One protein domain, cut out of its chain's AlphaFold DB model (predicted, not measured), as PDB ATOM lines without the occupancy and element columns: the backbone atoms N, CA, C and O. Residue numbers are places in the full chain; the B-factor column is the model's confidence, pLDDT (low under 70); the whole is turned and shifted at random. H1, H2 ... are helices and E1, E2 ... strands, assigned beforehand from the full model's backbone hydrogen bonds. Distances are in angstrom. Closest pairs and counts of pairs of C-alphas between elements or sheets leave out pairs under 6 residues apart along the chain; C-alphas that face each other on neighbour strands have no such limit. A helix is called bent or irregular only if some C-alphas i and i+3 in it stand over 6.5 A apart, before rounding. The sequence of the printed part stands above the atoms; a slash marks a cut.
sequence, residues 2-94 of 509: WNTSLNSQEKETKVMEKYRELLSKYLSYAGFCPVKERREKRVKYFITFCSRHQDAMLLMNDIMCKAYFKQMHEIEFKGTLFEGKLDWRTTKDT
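Overview. This is residues 2 to 94 of the 509 residues of an uncharacterized protein of Candidatus Aminicenantes bacterium (UniProt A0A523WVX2). A long antiparallel hairpin of two strands, E1 and E2, lies in the middle of a flat, loose model, with helix H1 along one side of it and the longer helix H2 along the other. From H1 to H2 the backbone runs back and forth: H1 and E2 go one way, E1 and H2 go back, and after H2 the unnamed residues 78 to 94 turn and fold back beside the later part of H2. The printed part has 93 residues with two named helices and two named strands, in the order H1, E1, E2, H2, and the class is mixed, helices and strands. The sheet has the order E1 - E2 and is antiparallel. The radius of gyration of the C-alphas is 15.7 A, which is loose, and the C-alphas span 48 by 39 by 18 A along their three main axes.

Along the chain. The sheet consists of E1, residues 29 to 36, and E2, residues 43 to 51. E1 measures 23.3 A from first to last C-alpha, from C-alpha 29 at (-49.510, -41.830, -14.271) to C-alpha 36 at (-31.253, -27.299, -13.580). E2, the longest strand with 9 residues, measures 23.5 A. H1, residues 8 to 23, comes before the strands; it begins with C-alpha 8 at (-25.297, -37.023, -5.325) and measures 22.5 A. H2, residues 54 to 77, is the longest helix with 24 residues and measures 34.9 A; it ends with C-alpha 77 at (-26.276, -20.480, -25.856). Neither helix is bent or irregular. Residues 78 to 94 hold no named element.

Arrangement. E1 and E2 are antiparallel neighbours and form a hairpin, with an angle of 161 degrees between their N-to-C directions. Their C-alphas 30 and 50 face each other at 4.3 A, and so do C-alphas 32 and 48, at 4.3 A. Across the pair, N 33 and O 47 are within hydrogen-bond range at 2.8 A, and N 49 and O 31 at 2.8 A. H1 and E1 have 5 pairs of C-alphas within 8 A; the closest are those of Arg 20 and Ala 30, 6.1 A apart. H1 and E2 have 2 such pairs, the closest being the C-alphas of Gln 9 and Val 43 at 7.4 A. H2 and E1 have 5 pairs of C-alphas within 8 A; the closest are those of Tyr 29 and Met 57, 6.2 A apart. H2 and E2 have 3 such pairs, the closest being the C-alphas of Ser 51 and Met 57 at 7.0 A. From centre to centre, H1 is 10.2 A from E1, and H2 is 10.3 A from E1. H1 and H2 are apart, with no C-alpha of the one within 8 A of the other. In both H1 and H2 every O i to N i+4 pair is within hydrogen-bond range.

Size, cuts and confidence. The two C-alphas farthest apart are those of Lys 25 and Leu 81, at 48.1 A, and the first and last printed C-alphas, of Trp 2 and Thr 94, are 28.5 A apart. The printed part runs from residue 2 to residue 94 and has no cut. The links from H1 to E1 and from E2 to H2 are tight, the link from E1 to E2 is short, and no link is long. The C-alphas of residues 78 to 94 lie 11 to 26 A from the mean of the C-alphas. The mean pLDDT of the printed part is 84.8, and residues 2 to 4 are under 70.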
ATOM      1  N   TRP A   2     -28.359 -44.771   1.423       56.00
ATOM      2  CA  TRP A   2     -27.062 -44.587   2.090       56.00
ATOM      3  C   TRP A   2     -25.891 -45.360   1.462       56.00
ATOM      4  O   TRP A   2     -24.967 -45.746   2.162       56.00
ATOM      5  N   ASN A   3     -25.937 -45.635   0.152       67.50
ATOM      6  CA  ASN A   3     -24.785 -46.246  -0.509       67.50
ATOM      7  C   ASN A   3     -23.748 -45.143  -0.782       67.50
ATOM      8  O   ASN A   3     -24.041 -44.187  -1.508       67.50
ATOM      9  N   THR A   4     -22.571 -45.262  -0.171       68.38
ATOM     10  CA  THR A   4     -21.439 -44.339  -0.325       68.38
ATOM     11  C   THR A   4     -20.849 -44.363  -1.735       68.38
ATOM     12  O   THR A   4     -20.261 -43.369  -2.141       68.38
ATOM     13  N   SER A   5     -21.102 -45.418  -2.520       77.31
ATOM     14  CA  SER A   5     -20.624 -45.568  -3.901       77.31
ATOM     15  C   SER A   5     -21.431 -44.792  -4.954       77.31
ATOM     16  O   SER A   5     -21.105 -44.871  -6.132       77.31
ATOM     17  N   LEU A   6     -22.524 -44.120  -4.573       77.94
ATOM     18  CA  LEU A   6     -23.378 -43.368  -5.503       77.94
ATOM     19  C   LEU A   6     -23.100 -41.871  -5.400       77.94
ATOM     20  O   LEU A   6     -23.056 -41.318  -4.291       77.94
ATOM     21  N   ASN A   7     -23.009 -41.204  -6.547       83.31
ATOM     22  CA  ASN A   7     -22.880 -39.752  -6.584       83.31
ATOM     23  C   ASN A   7     -24.199 -39.067  -6.159       83.31
ATOM     24  O   ASN A   7     -25.266 -39.686  -6.075       83.31
ATOM     25  N   SER A   8     -24.139 -37.770  -5.844       79.94
ATOM     26  CA  SER A   8     -25.297 -37.023  -5.325       79.94
ATOM     27  C   SER A   8     -26.489 -37.014  -6.291       79.94
ATOM     28  O   SER A   8     -27.631 -37.148  -5.852       79.94
ATOM     29  N   GLN A   9     -26.238 -36.944  -7.600       80.31
ATOM     30  CA  GLN A   9     -27.287 -36.924  -8.622       80.31
ATOM     31  C   GLN A   9     -27.992 -38.288  -8.753       80.31
ATOM     32  O   GLN A   9     -29.211 -38.363  -8.925       80.31
ATOM     33  N   GLU A  10     -27.252 -39.388  -8.620       82.00
ATOM     34  CA  GLU A  10     -27.814 -40.740  -8.585       82.00
ATOM     35  C   GLU A  10     -28.663 -40.971  -7.334       82.00
ATOM     36  O   GLU A  10     -29.714 -41.617  -7.400       82.00
ATOM     37  N   LYS A  11     -28.233 -40.431  -6.187       84.06
ATOM     38  CA  LYS A  11     -29.003 -40.489  -4.938       84.06
ATOM     39  C   LYS A  11     -30.328 -39.742  -5.080       84.06
ATOM     40  O   LYS A  11     -31.369 -40.319  -4.770       84.06
ATOM     41  N   GLU A  12     -30.302 -38.521  -5.607       86.31
ATOM     42  CA  GLU A  12     -31.499 -37.715  -5.894       86.31
ATOM     43  C   GLU A  12     -32.460 -38.431  -6.843       86.31
ATOM     44  O   GLU A  12     -33.649 -38.554  -6.555       86.31
ATOM     45  N   THR A  13     -31.939 -38.979  -7.943       83.31
ATOM     46  CA  THR A  13     -32.752 -39.705  -8.927       83.31
ATOM     47  C   THR A  13     -33.433 -40.915  -8.287       83.31
ATOM     48  O   THR A  13     -34.633 -41.107  -8.468       83.31
ATOM     49  N   LYS A  14     -32.718 -41.681  -7.451       86.75
ATOM     50  CA  LYS A  14     -33.300 -42.818  -6.718       86.75
ATOM     51  C   LYS A  14     -34.376 -42.399  -5.718       86.75
ATOM     52  O   LYS A  14     -35.356 -43.127  -5.552       86.75
ATOM     53  N   VAL A  15     -34.213 -41.256  -5.047       89.31
ATOM     54  CA  VAL A  15     -35.255 -40.698  -4.166       89.31
ATOM     55  C   VAL A  15     -36.505 -40.391  -4.984       89.31
ATOM     56  O   VAL A  15     -37.596 -40.818  -4.609       89.31
ATOM     57  N   MET A  16     -36.348 -39.733  -6.132       89.38
ATOM     58  CA  MET A  16     -37.471 -39.380  -6.999       89.38
ATOM     59  C   MET A  16     -38.152 -40.602  -7.619       89.38
ATOM     60  O   MET A  16     -39.378 -40.647  -7.692       89.38
ATOM     61  N   GLU A  17     -37.396 -41.636  -7.992       86.31
ATOM     62  CA  GLU A  17     -37.956 -42.913  -8.441       86.31
ATOM     63  C   GLU A  17     -38.789 -43.582  -7.346       86.31
ATOM     64  O   GLU A  17     -39.909 -44.025  -7.613       86.31
ATOM     65  N   LYS A  18     -38.292 -43.600  -6.101       88.62
ATOM     66  CA  LYS A  18     -39.044 -44.122  -4.954       88.62
ATOM     67  C   LYS A  18     -40.276 -43.290  -4.635       88.62
ATOM     68  O   LYS A  18     -41.333 -43.853  -4.354       88.62
ATOM     69  N   TYR A  19     -40.169 -41.971  -4.721       89.69
ATOM     70  CA  TYR A  19     -41.298 -41.073  -4.536       89.69
ATOM     71  C   TYR A  19     -42.375 -41.302  -5.607       89.69
ATOM     72  O   TYR A  19     -43.547 -41.471  -5.276       89.69
ATOM     73  N   ARG A  20     -41.975 -41.445  -6.877       87.88
ATOM     74  CA  ARG A  20     -42.866 -41.824  -7.984       87.88
ATOM     75  C   ARG A  20     -43.534 -43.178  -7.736       87.88
ATOM     76  O   ARG A  20     -44.737 -43.294  -7.944       87.88
ATOM     77  N   GLU A  21     -42.795 -44.193  -7.283       84.75
ATOM     78  CA  GLU A  21     -43.361 -45.510  -6.937       84.75
ATOM     79  C   GLU A  21     -44.442 -45.394  -5.850       84.75
ATOM     80  O   GLU A  21     -45.503 -46.010  -5.962       84.75
ATOM     81  N   LEU A  22     -44.216 -44.582  -4.815       88.38
ATOM     82  CA  LEU A  22     -45.207 -44.345  -3.764       88.38
ATOM     83  C   LEU A  22     -46.430 -43.581  -4.285       88.38
ATOM     84  O   LEU A  22     -47.555 -43.987  -3.996       88.38
ATOM     85  N   LEU A  23     -46.223 -42.535  -5.088       84.88
ATOM     86  CA  LEU A  23     -47.298 -41.753  -5.708       84.88
ATOM     87  C   LEU A  23     -48.138 -42.576  -6.686       84.88
ATOM     88  O   LEU A  23     -49.358 -42.414  -6.731       84.88
ATOM     89  N   SER A  24     -47.512 -43.505  -7.415       78.75
ATOM     90  CA  SER A  24     -48.190 -44.366  -8.390       78.75
ATOM     91  C   SER A  24     -49.281 -45.253  -7.777       78.75
ATOM     92  O   SER A  24     -50.169 -45.721  -8.485       78.75
ATOM     93  N   LYS A  25     -49.277 -45.425  -6.445       84.12
ATOM     94  CA  LYS A  25     -50.353 -46.096  -5.694       84.12
ATOM     95  C   LYS A  25     -51.675 -45.321  -5.711       84.12
ATOM     96  O   LYS A  25     -52.726 -45.930  -5.540       84.12
ATOM     97  N   TYR A  26     -51.619 -44.000  -5.881       86.19
ATOM     98  CA  TYR A  26     -52.775 -43.098  -5.835       86.19
ATOM     99  C   TYR A  26     -53.095 -42.485  -7.202       86.19
ATOM    100  O   TYR A  26     -54.262 -42.233  -7.516       86.19
ATOM    101  N   LEU A  27     -52.059 -42.227  -8.003       87.44
ATOM    102  CA  LEU A  27     -52.136 -41.585  -9.312       87.44
ATOM    103  C   LEU A  27     -51.325 -42.414 -10.312       87.44
ATOM    104  O   LEU A  27     -50.099 -42.349 -10.327       87.44
ATOM    105  N   SER A  28     -52.020 -43.210 -11.131       82.69
ATOM    106  CA  SER A  28     -51.432 -44.249 -11.995       82.69
ATOM    107  C   SER A  28     -50.389 -43.741 -12.992       82.69
ATOM    108  O   SER A  28     -49.561 -44.518 -13.464       82.69
ATOM    109  N   TYR A  29     -50.421 -42.451 -13.322       88.38
ATOM    110  CA  TYR A  29     -49.510 -41.830 -14.271       88.38
ATOM    111  C   TYR A  29     -48.695 -40.762 -13.564       88.38
ATOM    112  O   TYR A  29     -49.174 -39.650 -13.359       88.38
ATOM    113  N   ALA A  30     -47.468 -41.109 -13.182       88.94
ATOM    114  CA  ALA A  30     -46.563 -40.206 -12.492       88.94
ATOM    115  C   ALA A  30     -45.209 -40.137 -13.204       88.94
ATOM    116  O   ALA A  30     -44.664 -41.150 -13.644       88.94
ATOM    117  N   GLY A  31     -44.660 -38.932 -13.291       87.81
ATOM    118  CA  GLY A  31     -43.354 -38.640 -13.867       87.81
ATOM    119  C   GLY A  31     -42.692 -37.499 -13.108       87.81
ATOM    120  O   GLY A  31     -43.335 -36.805 -12.321       87.81
ATOM    121  N   PHE A  32     -41.398 -37.305 -13.315       90.06
ATOM    122  CA  PHE A  32     -40.689 -36.173 -12.735       90.06
ATOM    123  C   PHE A  32     -39.679 -35.599 -13.720       90.06
ATOM    124  O   PHE A  32     -39.169 -36.308 -14.586       90.06
ATOM    125  N   CYS A  33     -39.409 -34.308 -13.574       86.81
ATOM    126  CA  CYS A  33     -38.469 -33.541 -14.375       86.81
ATOM    127  C   CYS A  33     -37.423 -32.898 -13.452       86.81
ATOM    128  O   CYS A  33     -37.814 -32.187 -12.523       86.81
ATOM    129  N   PRO A  34     -36.118 -33.131 -13.680       87.44
ATOM    130  CA  PRO A  34     -35.062 -32.400 -12.992       87.44
ATOM    131  C   PRO A  34     -34.908 -30.992 -13.579       87.44
ATOM    132  O   PRO A  34     -34.517 -30.851 -14.734       87.44
ATOM    133  N   VAL A  35     -35.123 -29.948 -12.781       85.38
ATOM    134  CA  VAL A  35     -34.858 -28.563 -13.191       85.38
ATOM    135  C   VAL A  35     -33.444 -28.168 -12.783       85.38
ATOM    136  O   VAL A  35     -33.062 -28.288 -11.617       85.38
ATOM    137  N   LYS A  36     -32.653 -27.708 -13.752       85.31
ATOM    138  CA  LYS A  36     -31.253 -27.299 -13.580       85.31
ATOM    139  C   LYS A  36     -31.084 -25.830 -13.953       85.31
ATOM    140  O   LYS A  36     -31.840 -25.317 -14.767       85.31
ATOM    141  N   GLU A  37     -30.071 -25.178 -13.385       81.75
ATOM    142  CA  GLU A  37     -29.688 -23.818 -13.799       81.75
ATOM    143  C   GLU A  37     -28.877 -23.816 -15.095       81.75
ATOM    144  O   GLU A  37     -29.060 -22.936 -15.919       81.75
ATOM    145  N   ARG A  38     -28.001 -24.808 -15.289       78.31
ATOM    146  CA  ARG A  38     -27.269 -25.096 -16.535       78.31
ATOM    147  C   ARG A  38     -27.102 -26.610 -16.667       78.31
ATOM    148  O   ARG A  38     -27.181 -27.309 -15.654       78.31
ATOM    149  N   ARG A  39     -26.838 -27.131 -17.872       73.06
ATOM    150  CA  ARG A  39     -26.735 -28.587 -18.130       73.06
ATOM    151  C   ARG A  39     -25.782 -29.318 -17.171       73.06
ATOM    152  O   ARG A  39     -26.147 -30.367 -16.631       73.06
ATOM    153  N   GLU A  40     -24.626 -28.718 -16.898       77.00
ATOM    154  CA  GLU A  40     -23.559 -29.271 -16.048       77.00
ATOM    155  C   GLU A  40     -23.769 -29.051 -14.543       77.00
ATOM    156  O   GLU A  40     -23.050 -29.609 -13.716       77.00
ATOM    157  N   LYS A  41     -24.756 -28.238 -14.151       82.25
ATOM    158  CA  LYS A  41     -25.035 -27.969 -12.739       82.25
ATOM    159  C   LYS A  41     -25.935 -29.054 -12.141       82.25
ATOM    160  O   LYS A  41     -26.705 -29.734 -12.828       82.25
ATOM    161  N   ARG A  42     -25.831 -29.198 -10.817       81.38
ATOM    162  CA  ARG A  42     -26.689 -30.070 -10.005       81.38
ATOM    163  C   ARG A  42     -28.164 -29.675 -10.168       81.38
ATOM    164  O   ARG A  42     -28.482 -28.527 -10.473       81.38
ATOM    165  N   VAL A  43     -29.065 -30.637  -9.973       85.56
ATOM    166  CA  VAL A  43     -30.513 -30.393 -10.010       85.56
ATOM    167  C   VAL A  43     -30.896 -29.439  -8.876       85.56
ATOM    168  O   VAL A  43     -30.564 -29.688  -7.720       85.56
ATOM    169  N   LYS A  44     -31.586 -28.346  -9.211       86.25
ATOM    170  CA  LYS A  44     -32.054 -27.341  -8.248       86.25
ATOM    171  C   LYS A  44     -33.299 -27.832  -7.514       86.25
ATOM    172  O   LYS A  44     -33.384 -27.739  -6.297       86.25
ATOM    173  N   TYR A  45     -34.256 -28.368  -8.267       88.56
ATOM    174  CA  TYR A  45     -35.465 -29.006  -7.753       88.56
ATOM    175  C   TYR A  45     -36.065 -29.940  -8.808       88.56
ATOM    176  O   TYR A  45     -35.695 -29.900  -9.982       88.56
ATOM    177  N   PHE A  46     -37.013 -30.775  -8.389       89.81
ATOM    178  CA  PHE A  46     -37.769 -31.644  -9.285       89.81
ATOM    179  C   PHE A  46     -39.214 -31.172  -9.399       89.81
ATOM    180  O   PHE A  46     -39.877 -30.941  -8.390       89.81
ATOM    181  N   ILE A  47     -39.727 -31.102 -10.624       88.75
ATOM    182  CA  ILE A  47     -41.164 -30.964 -10.870       88.75
ATOM    183  C   ILE A  47     -41.741 -32.368 -10.985       88.75
ATOM    184  O   ILE A  47     -41.274 -33.164 -11.799       88.75
ATOM    185  N   THR A  48     -42.754 -32.679 -10.181       89.12
ATOM    186  CA  THR A  48     -43.463 -33.961 -10.257       89.12
ATOM    187  C   THR A  48     -44.803 -33.767 -10.944       89.12
ATOM    188  O   THR A  48     -45.595 -32.910 -10.566       89.12
ATOM    189  N   PHE A  49     -45.053 -34.566 -11.976       89.38
ATOM    190  CA  PHE A  49     -46.345 -34.644 -12.636       89.38
ATOM    191  C   PHE A  49     -47.060 -35.906 -12.176       89.38
ATOM    192  O   PHE A  49     -46.457 -36.979 -12.110       89.38
ATOM    193  N   CYS A  50     -48.353 -35.789 -11.892       89.62
ATOM    194  CA  CYS A  50     -49.179 -36.927 -11.536       89.62
ATOM    195  C   CYS A  50     -50.613 -36.755 -12.048       89.62
ATOM    196  O   CYS A  50     -51.190 -35.672 -11.996       89.62
ATOM    197  N   SER A  51     -51.190 -37.833 -12.576       89.19
ATOM    198  CA  SER A  51     -52.554 -37.854 -13.098       89.19
ATOM    199  C   SER A  51     -53.173 -39.247 -12.989       89.19
ATOM    200  O   SER A  51     -52.484 -40.263 -12.879       89.19
ATOM    201  N   ARG A  52     -54.507 -39.293 -13.039       86.94
ATOM    202  CA  ARG A  52     -55.283 -40.533 -13.200       86.94
ATOM    203  C   ARG A  52     -55.570 -40.866 -14.664       86.94
ATOM    204  O   ARG A  52     -56.037 -41.964 -14.942       86.94
ATOM    205  N   HIS A  53     -55.288 -39.947 -15.589       88.12
ATOM    206  CA  HIS A  53     -55.623 -40.087 -17.003       88.12
ATOM    207  C   HIS A  53     -54.375 -40.292 -17.867       88.12
ATOM    208  O   HIS A  53     -53.430 -39.507 -17.791       88.12
ATOM    209  N   GLN A  54     -54.395 -41.304 -18.738       88.25
ATOM    210  CA  GLN A  54     -53.260 -41.632 -19.610       88.25
ATOM    211  C   GLN A  54     -52.931 -40.513 -20.599       88.25
ATOM    212  O   GLN A  54     -51.771 -40.136 -20.742       88.25
ATOM    213  N   ASP A  55     -53.954 -39.919 -21.224       88.94
ATOM    214  CA  ASP A  55     -53.739 -38.868 -22.225       88.94
ATOM    215  C   ASP A  55     -53.123 -37.609 -21.600       88.94
ATOM    216  O   ASP A  55     -52.347 -36.920 -22.254       88.94
ATOM    217  N   ALA A  56     -53.370 -37.357 -20.307       89.56
ATOM    218  CA  ALA A  56     -52.711 -36.269 -19.593       89.56
ATOM    219  C   ALA A  56     -51.200 -36.517 -19.467       89.56
ATOM    220  O   ALA A  56     -50.423 -35.576 -19.570       89.56
ATOM    221  N   MET A  57     -50.766 -37.772 -19.295       90.88
ATOM    222  CA  MET A  57     -49.342 -38.121 -19.273       90.88
ATOM    223  C   MET A  57     -48.690 -37.980 -20.644       90.88
ATOM    224  O   MET A  57     -47.584 -37.456 -20.727       90.88
ATOM    225  N   LEU A  58     -49.373 -38.425 -21.703       91.06
ATOM    226  CA  LEU A  58     -48.888 -38.285 -23.078       91.06
ATOM    227  C   LEU A  58     -48.723 -36.807 -23.451       91.06
ATOM    228  O   LEU A  58     -47.669 -36.407 -23.942       91.06
ATOM    229  N   LEU A  59     -49.739 -35.992 -23.154       92.75
ATOM    230  CA  LEU A  59     -49.718 -34.555 -23.401       92.75
ATOM    231  C   LEU A  59     -48.634 -33.859 -22.570       92.75
ATOM    232  O   LEU A  59     -47.833 -33.095 -23.108       92.75
ATOM    233  N   MET A  60     -48.577 -34.147 -21.266       92.12
ATOM    234  CA  MET A  60     -47.626 -33.491 -20.373       92.12
ATOM    235  C   MET A  60     -46.181 -33.881 -20.679       92.12
ATOM    236  O   MET A  60     -45.300 -33.031 -20.596       92.12
ATOM    237  N   ASN A  61     -45.924 -35.128 -21.085       93.56
ATOM    238  CA  ASN A  61     -44.603 -35.546 -21.547       93.56
ATOM    239  C   ASN A  61     -44.093 -34.630 -22.665       93.56
ATOM    240  O   ASN A  61     -42.975 -34.127 -22.584       93.56
ATOM    241  N   ASP A  62     -44.923 -34.382 -23.680       92.44
ATOM    242  CA  ASP A  62     -44.547 -33.561 -24.828       92.44
ATOM    243  C   ASP A  62     -44.369 -32.087 -24.452       92.44
ATOM    244  O   ASP A  62     -43.394 -31.467 -24.879       92.44
ATOM    245  N   ILE A  63     -45.280 -31.534 -23.643       91.44
ATOM    246  CA  ILE A  63     -45.194 -30.145 -23.167       91.44
ATOM    247  C   ILE A  63     -43.915 -29.947 -22.352       91.44
ATOM    248  O   ILE A  63     -43.133 -29.046 -22.650       91.44
ATOM    249  N   MET A  64     -43.670 -30.811 -21.363       89.81
ATOM    250  CA  MET A  64     -42.507 -30.695 -20.484       89.81
ATOM    251  C   MET A  64     -41.201 -30.950 -21.230       89.81
ATOM    252  O   MET A  64     -40.238 -30.228 -21.000       89.81
ATOM    253  N   CYS A  65     -41.161 -31.922 -22.148       89.69
ATOM    254  CA  CYS A  65     -39.976 -32.187 -22.964       89.69
ATOM    255  C   CYS A  65     -39.619 -30.952 -23.804       89.69
ATOM    256  O   CYS A  65     -38.492 -30.467 -23.736       89.69
ATOM    257  N   LYS A  66     -40.594 -30.380 -24.524       90.81
ATOM    258  CA  LYS A  66     -40.380 -29.172 -25.335       90.81
ATOM    259  C   LYS A  66     -39.950 -27.980 -24.484       90.81
ATOM    260  O   LYS A  66     -38.971 -27.328 -24.826       90.81
ATOM    261  N   ALA A  67     -40.658 -27.708 -23.388       89.25
ATOM    262  CA  ALA A  67     -40.358 -26.578 -22.513       89.25
ATOM    263  C   ALA A  67     -38.956 -26.697 -21.900       89.25
ATOM    264  O   ALA A  67     -38.168 -25.758 -21.981       89.25
ATOM    265  N   TYR A  68     -38.623 -27.872 -21.359       89.00
ATOM    266  CA  TYR A  68     -37.342 -28.115 -20.708       89.00
ATOM    267  C   TYR A  68     -36.165 -27.968 -21.672       89.00
ATOM    268  O   TYR A  68     -35.247 -27.194 -21.409       89.00
ATOM    269  N   PHE A  69     -36.179 -28.686 -22.799       87.19
ATOM    270  CA  PHE A  69     -35.037 -28.677 -23.716       87.19
ATOM    271  C   PHE A  69     -34.877 -27.341 -24.437       87.19
ATOM    272  O   PHE A  69     -33.741 -26.909 -24.623       87.19
ATOM    273  N   LYS A  70     -35.979 -26.657 -24.769       88.81
ATOM    274  CA  LYS A  70     -35.925 -25.298 -25.316       88.81
ATOM    275  C   LYS A  70     -35.277 -24.332 -24.324       88.81
ATOM    276  O   LYS A  70     -34.333 -23.641 -24.685       88.81
ATOM    277  N   GLN A  71     -35.715 -24.341 -23.065       87.62
ATOM    278  CA  GLN A  71     -35.172 -23.442 -22.048       87.62
ATOM    279  C   GLN A  71     -33.704 -23.752 -21.716       87.62
ATOM    280  O   GLN A  71     -32.900 -22.837 -21.565       87.62
ATOM    281  N   MET A  72     -33.328 -25.032 -21.625       85.12
ATOM    282  CA  MET A  72     -31.930 -25.420 -21.397       85.12
ATOM    283  C   MET A  72     -31.022 -24.998 -22.553       85.12
ATOM    284  O   MET A  72     -29.908 -24.555 -22.299       85.12
ATOM    285  N   HIS A  73     -31.502 -25.109 -23.794       86.31
ATOM    286  CA  HIS A  73     -30.786 -24.637 -24.977       86.31
ATOM    287  C   HIS A  73     -30.603 -23.115 -24.953       86.31
ATOM    288  O   HIS A  73     -29.490 -22.627 -25.113       86.31
ATOM    289  N   GLU A  74     -31.673 -22.360 -24.688       86.81
ATOM    290  CA  GLU A  74     -31.597 -20.900 -24.569       86.81
ATOM    291  C   GLU A  74     -30.580 -20.482 -23.503       86.81
ATOM    292  O   GLU A  74     -29.740 -19.630 -23.761       86.81
ATOM    293  N   ILE A  75     -30.590 -21.116 -22.327       86.06
ATOM    294  CA  ILE A  75     -29.644 -20.797 -21.248       86.06
ATOM    295  C   ILE A  75     -28.192 -21.133 -21.619       86.06
ATOM    296  O   ILE A  75     -27.280 -20.416 -21.210       86.06
ATOM    297  N   GLU A  76     -27.967 -22.226 -22.344       83.94
ATOM    298  CA  GLU A  76     -26.632 -22.684 -22.741       83.94
ATOM    299  C   GLU A  76     -25.993 -21.768 -23.785       83.94
ATOM    300  O   GLU A  76     -24.806 -21.469 -23.684       83.94
ATOM    301  N   PHE A  77     -26.781 -21.294 -24.751       84.56
ATOM    302  CA  PHE A  77     -26.276 -20.480 -25.856       84.56
ATOM    303  C   PHE A  77     -26.444 -18.971 -25.653       84.56
ATOM    304  O   PHE A  77     -25.880 -18.211 -26.441       84.56
ATOM    305  N   LYS A  78     -27.160 -18.520 -24.617       86.50
ATOM    306  CA  LYS A  78     -27.320 -17.093 -24.298       86.50
ATOM    307  C   LYS A  78     -25.963 -16.407 -24.114       86.50
ATOM    308  O   LYS A  78     -25.181 -16.799 -23.249       86.50
ATOM    309  N   GLY A  79     -25.708 -15.363 -24.899       83.94
ATOM    310  CA  GLY A  79     -24.446 -14.621 -24.908       83.94
ATOM    311  C   GLY A  79     -23.299 -15.313 -25.654       83.94
ATOM    312  O   GLY A  79     -22.163 -14.854 -25.566       83.94
ATOM    313  N   THR A  80     -23.560 -16.410 -26.374       87.62
ATOM    314  CA  THR A  80     -22.564 -17.107 -27.210       87.62
ATOM    315  C   THR A  80     -22.743 -16.764 -28.693       87.62
ATOM    316  O   THR A  80     -23.809 -16.329 -29.120       87.62
ATOM    317  N   LEU A  81     -21.732 -17.047 -29.525       86.06
ATOM    318  CA  LEU A  81     -21.789 -16.869 -30.990       86.06
ATOM    319  C   LEU A  81     -22.914 -17.664 -31.690       86.06
ATOM    320  O   LEU A  81     -23.224 -17.390 -32.858       86.06
ATOM    321  N   PHE A  82     -23.493 -18.648 -30.994       81.88
ATOM    322  CA  PHE A  82     -24.533 -19.553 -31.482       81.88
ATOM    323  C   PHE A  82     -25.942 -19.198 -30.975       81.88
ATOM    324  O   PHE A  82     -26.894 -19.906 -31.311       81.88
ATOM    325  N   GLU A  83     -26.099 -18.116 -30.200       86.56
ATOM    326  CA  GLU A  83     -27.409 -17.640 -29.740       86.56
ATOM    327  C   GLU A  83     -28.360 -17.428 -30.928       86.56
ATOM    328  O   GLU A  83     -28.039 -16.732 -31.890       86.56
ATOM    329  N   GLY A  84     -29.521 -18.088 -30.895       80.19
ATOM    330  CA  GLY A  84     -30.536 -17.997 -31.950       80.19
ATOM    331  C   GLY A  84     -30.178 -18.660 -33.289       80.19
ATOM    332  O   GLY A  84     -30.993 -18.608 -34.207       80.19
ATOM    333  N   LYS A  85     -29.001 -19.292 -33.425       82.69
ATOM    334  CA  LYS A  85     -28.548 -19.918 -34.687       82.69
ATOM    335  C   LYS A  85     -28.775 -21.428 -34.763       82.69
ATOM    336  O   LYS A  85     -28.803 -21.980 -35.859       82.69
ATOM    337  N   LEU A  86     -28.908 -22.104 -33.626       84.00
ATOM    338  CA  LEU A  86     -29.105 -23.554 -33.542       84.00
ATOM    339  C   LEU A  86     -30.537 -23.877 -33.093       84.00
ATOM    340  O   LEU A  86     -31.126 -23.142 -32.308       84.00
ATOM    341  N   ASP A  87     -31.109 -24.988 -33.573       81.56
ATOM    342  CA  ASP A  87     -32.391 -25.488 -33.059       81.56
ATOM    343  C   ASP A  87     -32.133 -26.362 -31.820       81.56
ATOM    344  O   ASP A  87     -31.296 -27.272 -31.810       81.56
ATOM    345  N   TRP A  88     -32.893 -26.135 -30.753       81.69
ATOM    346  CA  TRP A  88     -32.860 -26.989 -29.567       81.69
ATOM    347  C   TRP A  88     -33.162 -28.460 -29.900       81.69
ATOM    348  O   TRP A  88     -32.684 -29.355 -29.208       81.69
ATOM    349  N   ARG A  89     -33.920 -28.728 -30.975       81.06
ATOM    350  CA  ARG A  89     -34.235 -30.086 -31.447       81.06
ATOM    351  C   ARG A  89     -33.016 -30.841 -31.966       81.06
ATOM    352  O   ARG A  89     -32.995 -32.062 -31.856       81.06
ATOM    353  N   THR A  90     -32.019 -30.147 -32.517       77.25
ATOM    354  CA  THR A  90     -30.801 -30.774 -33.067       77.25
ATOM    355  C   THR A  90     -29.684 -30.886 -32.033       77.25
ATOM    356  O   THR A  90     -28.803 -31.727 -32.163       77.25
ATOM    357  N   THR A  91     -29.745 -30.086 -30.970       75.56
ATOM    358  CA  THR A  91     -28.749 -30.041 -29.880       75.56
ATOM    359  C   THR A  91     -29.194 -30.803 -28.625       75.56
ATOM    360  O   THR A  91     -28.569 -30.711 -27.563       75.56
ATOM    361  N   LYS A  92     -30.308 -31.534 -28.719       79.06
ATOM    362  CA  LYS A  92     -30.899 -32.325 -27.641       79.06
ATOM    363  C   LYS A  92     -30.161 -33.657 -27.477       79.06
ATOM    364  O   LYS A  92     -30.338 -34.576 -28.272       79.06
ATOM    365  N   ASP A  93     -29.425 -33.801 -26.381       72.88
ATOM    366  CA  ASP A  93     -28.759 -35.059 -26.032       72.88
ATOM    367  C   ASP A  93     -29.688 -35.985 -25.225       72.88
ATOM    368  O   ASP A  93     -29.794 -35.907 -23.999       72.88
ATOM    369  N   THR A  94     -30.443 -36.838 -25.925       73.06
ATOM    370  CA  THR A  94     -31.312 -37.852 -25.287       73.06
ATOM    371  C   THR A  94     -31.063 -39.281 -25.757       73.06
ATOM    372  O   THR A  94     -31.691 -40.208 -25.236       73.06
TER     373      THR A  94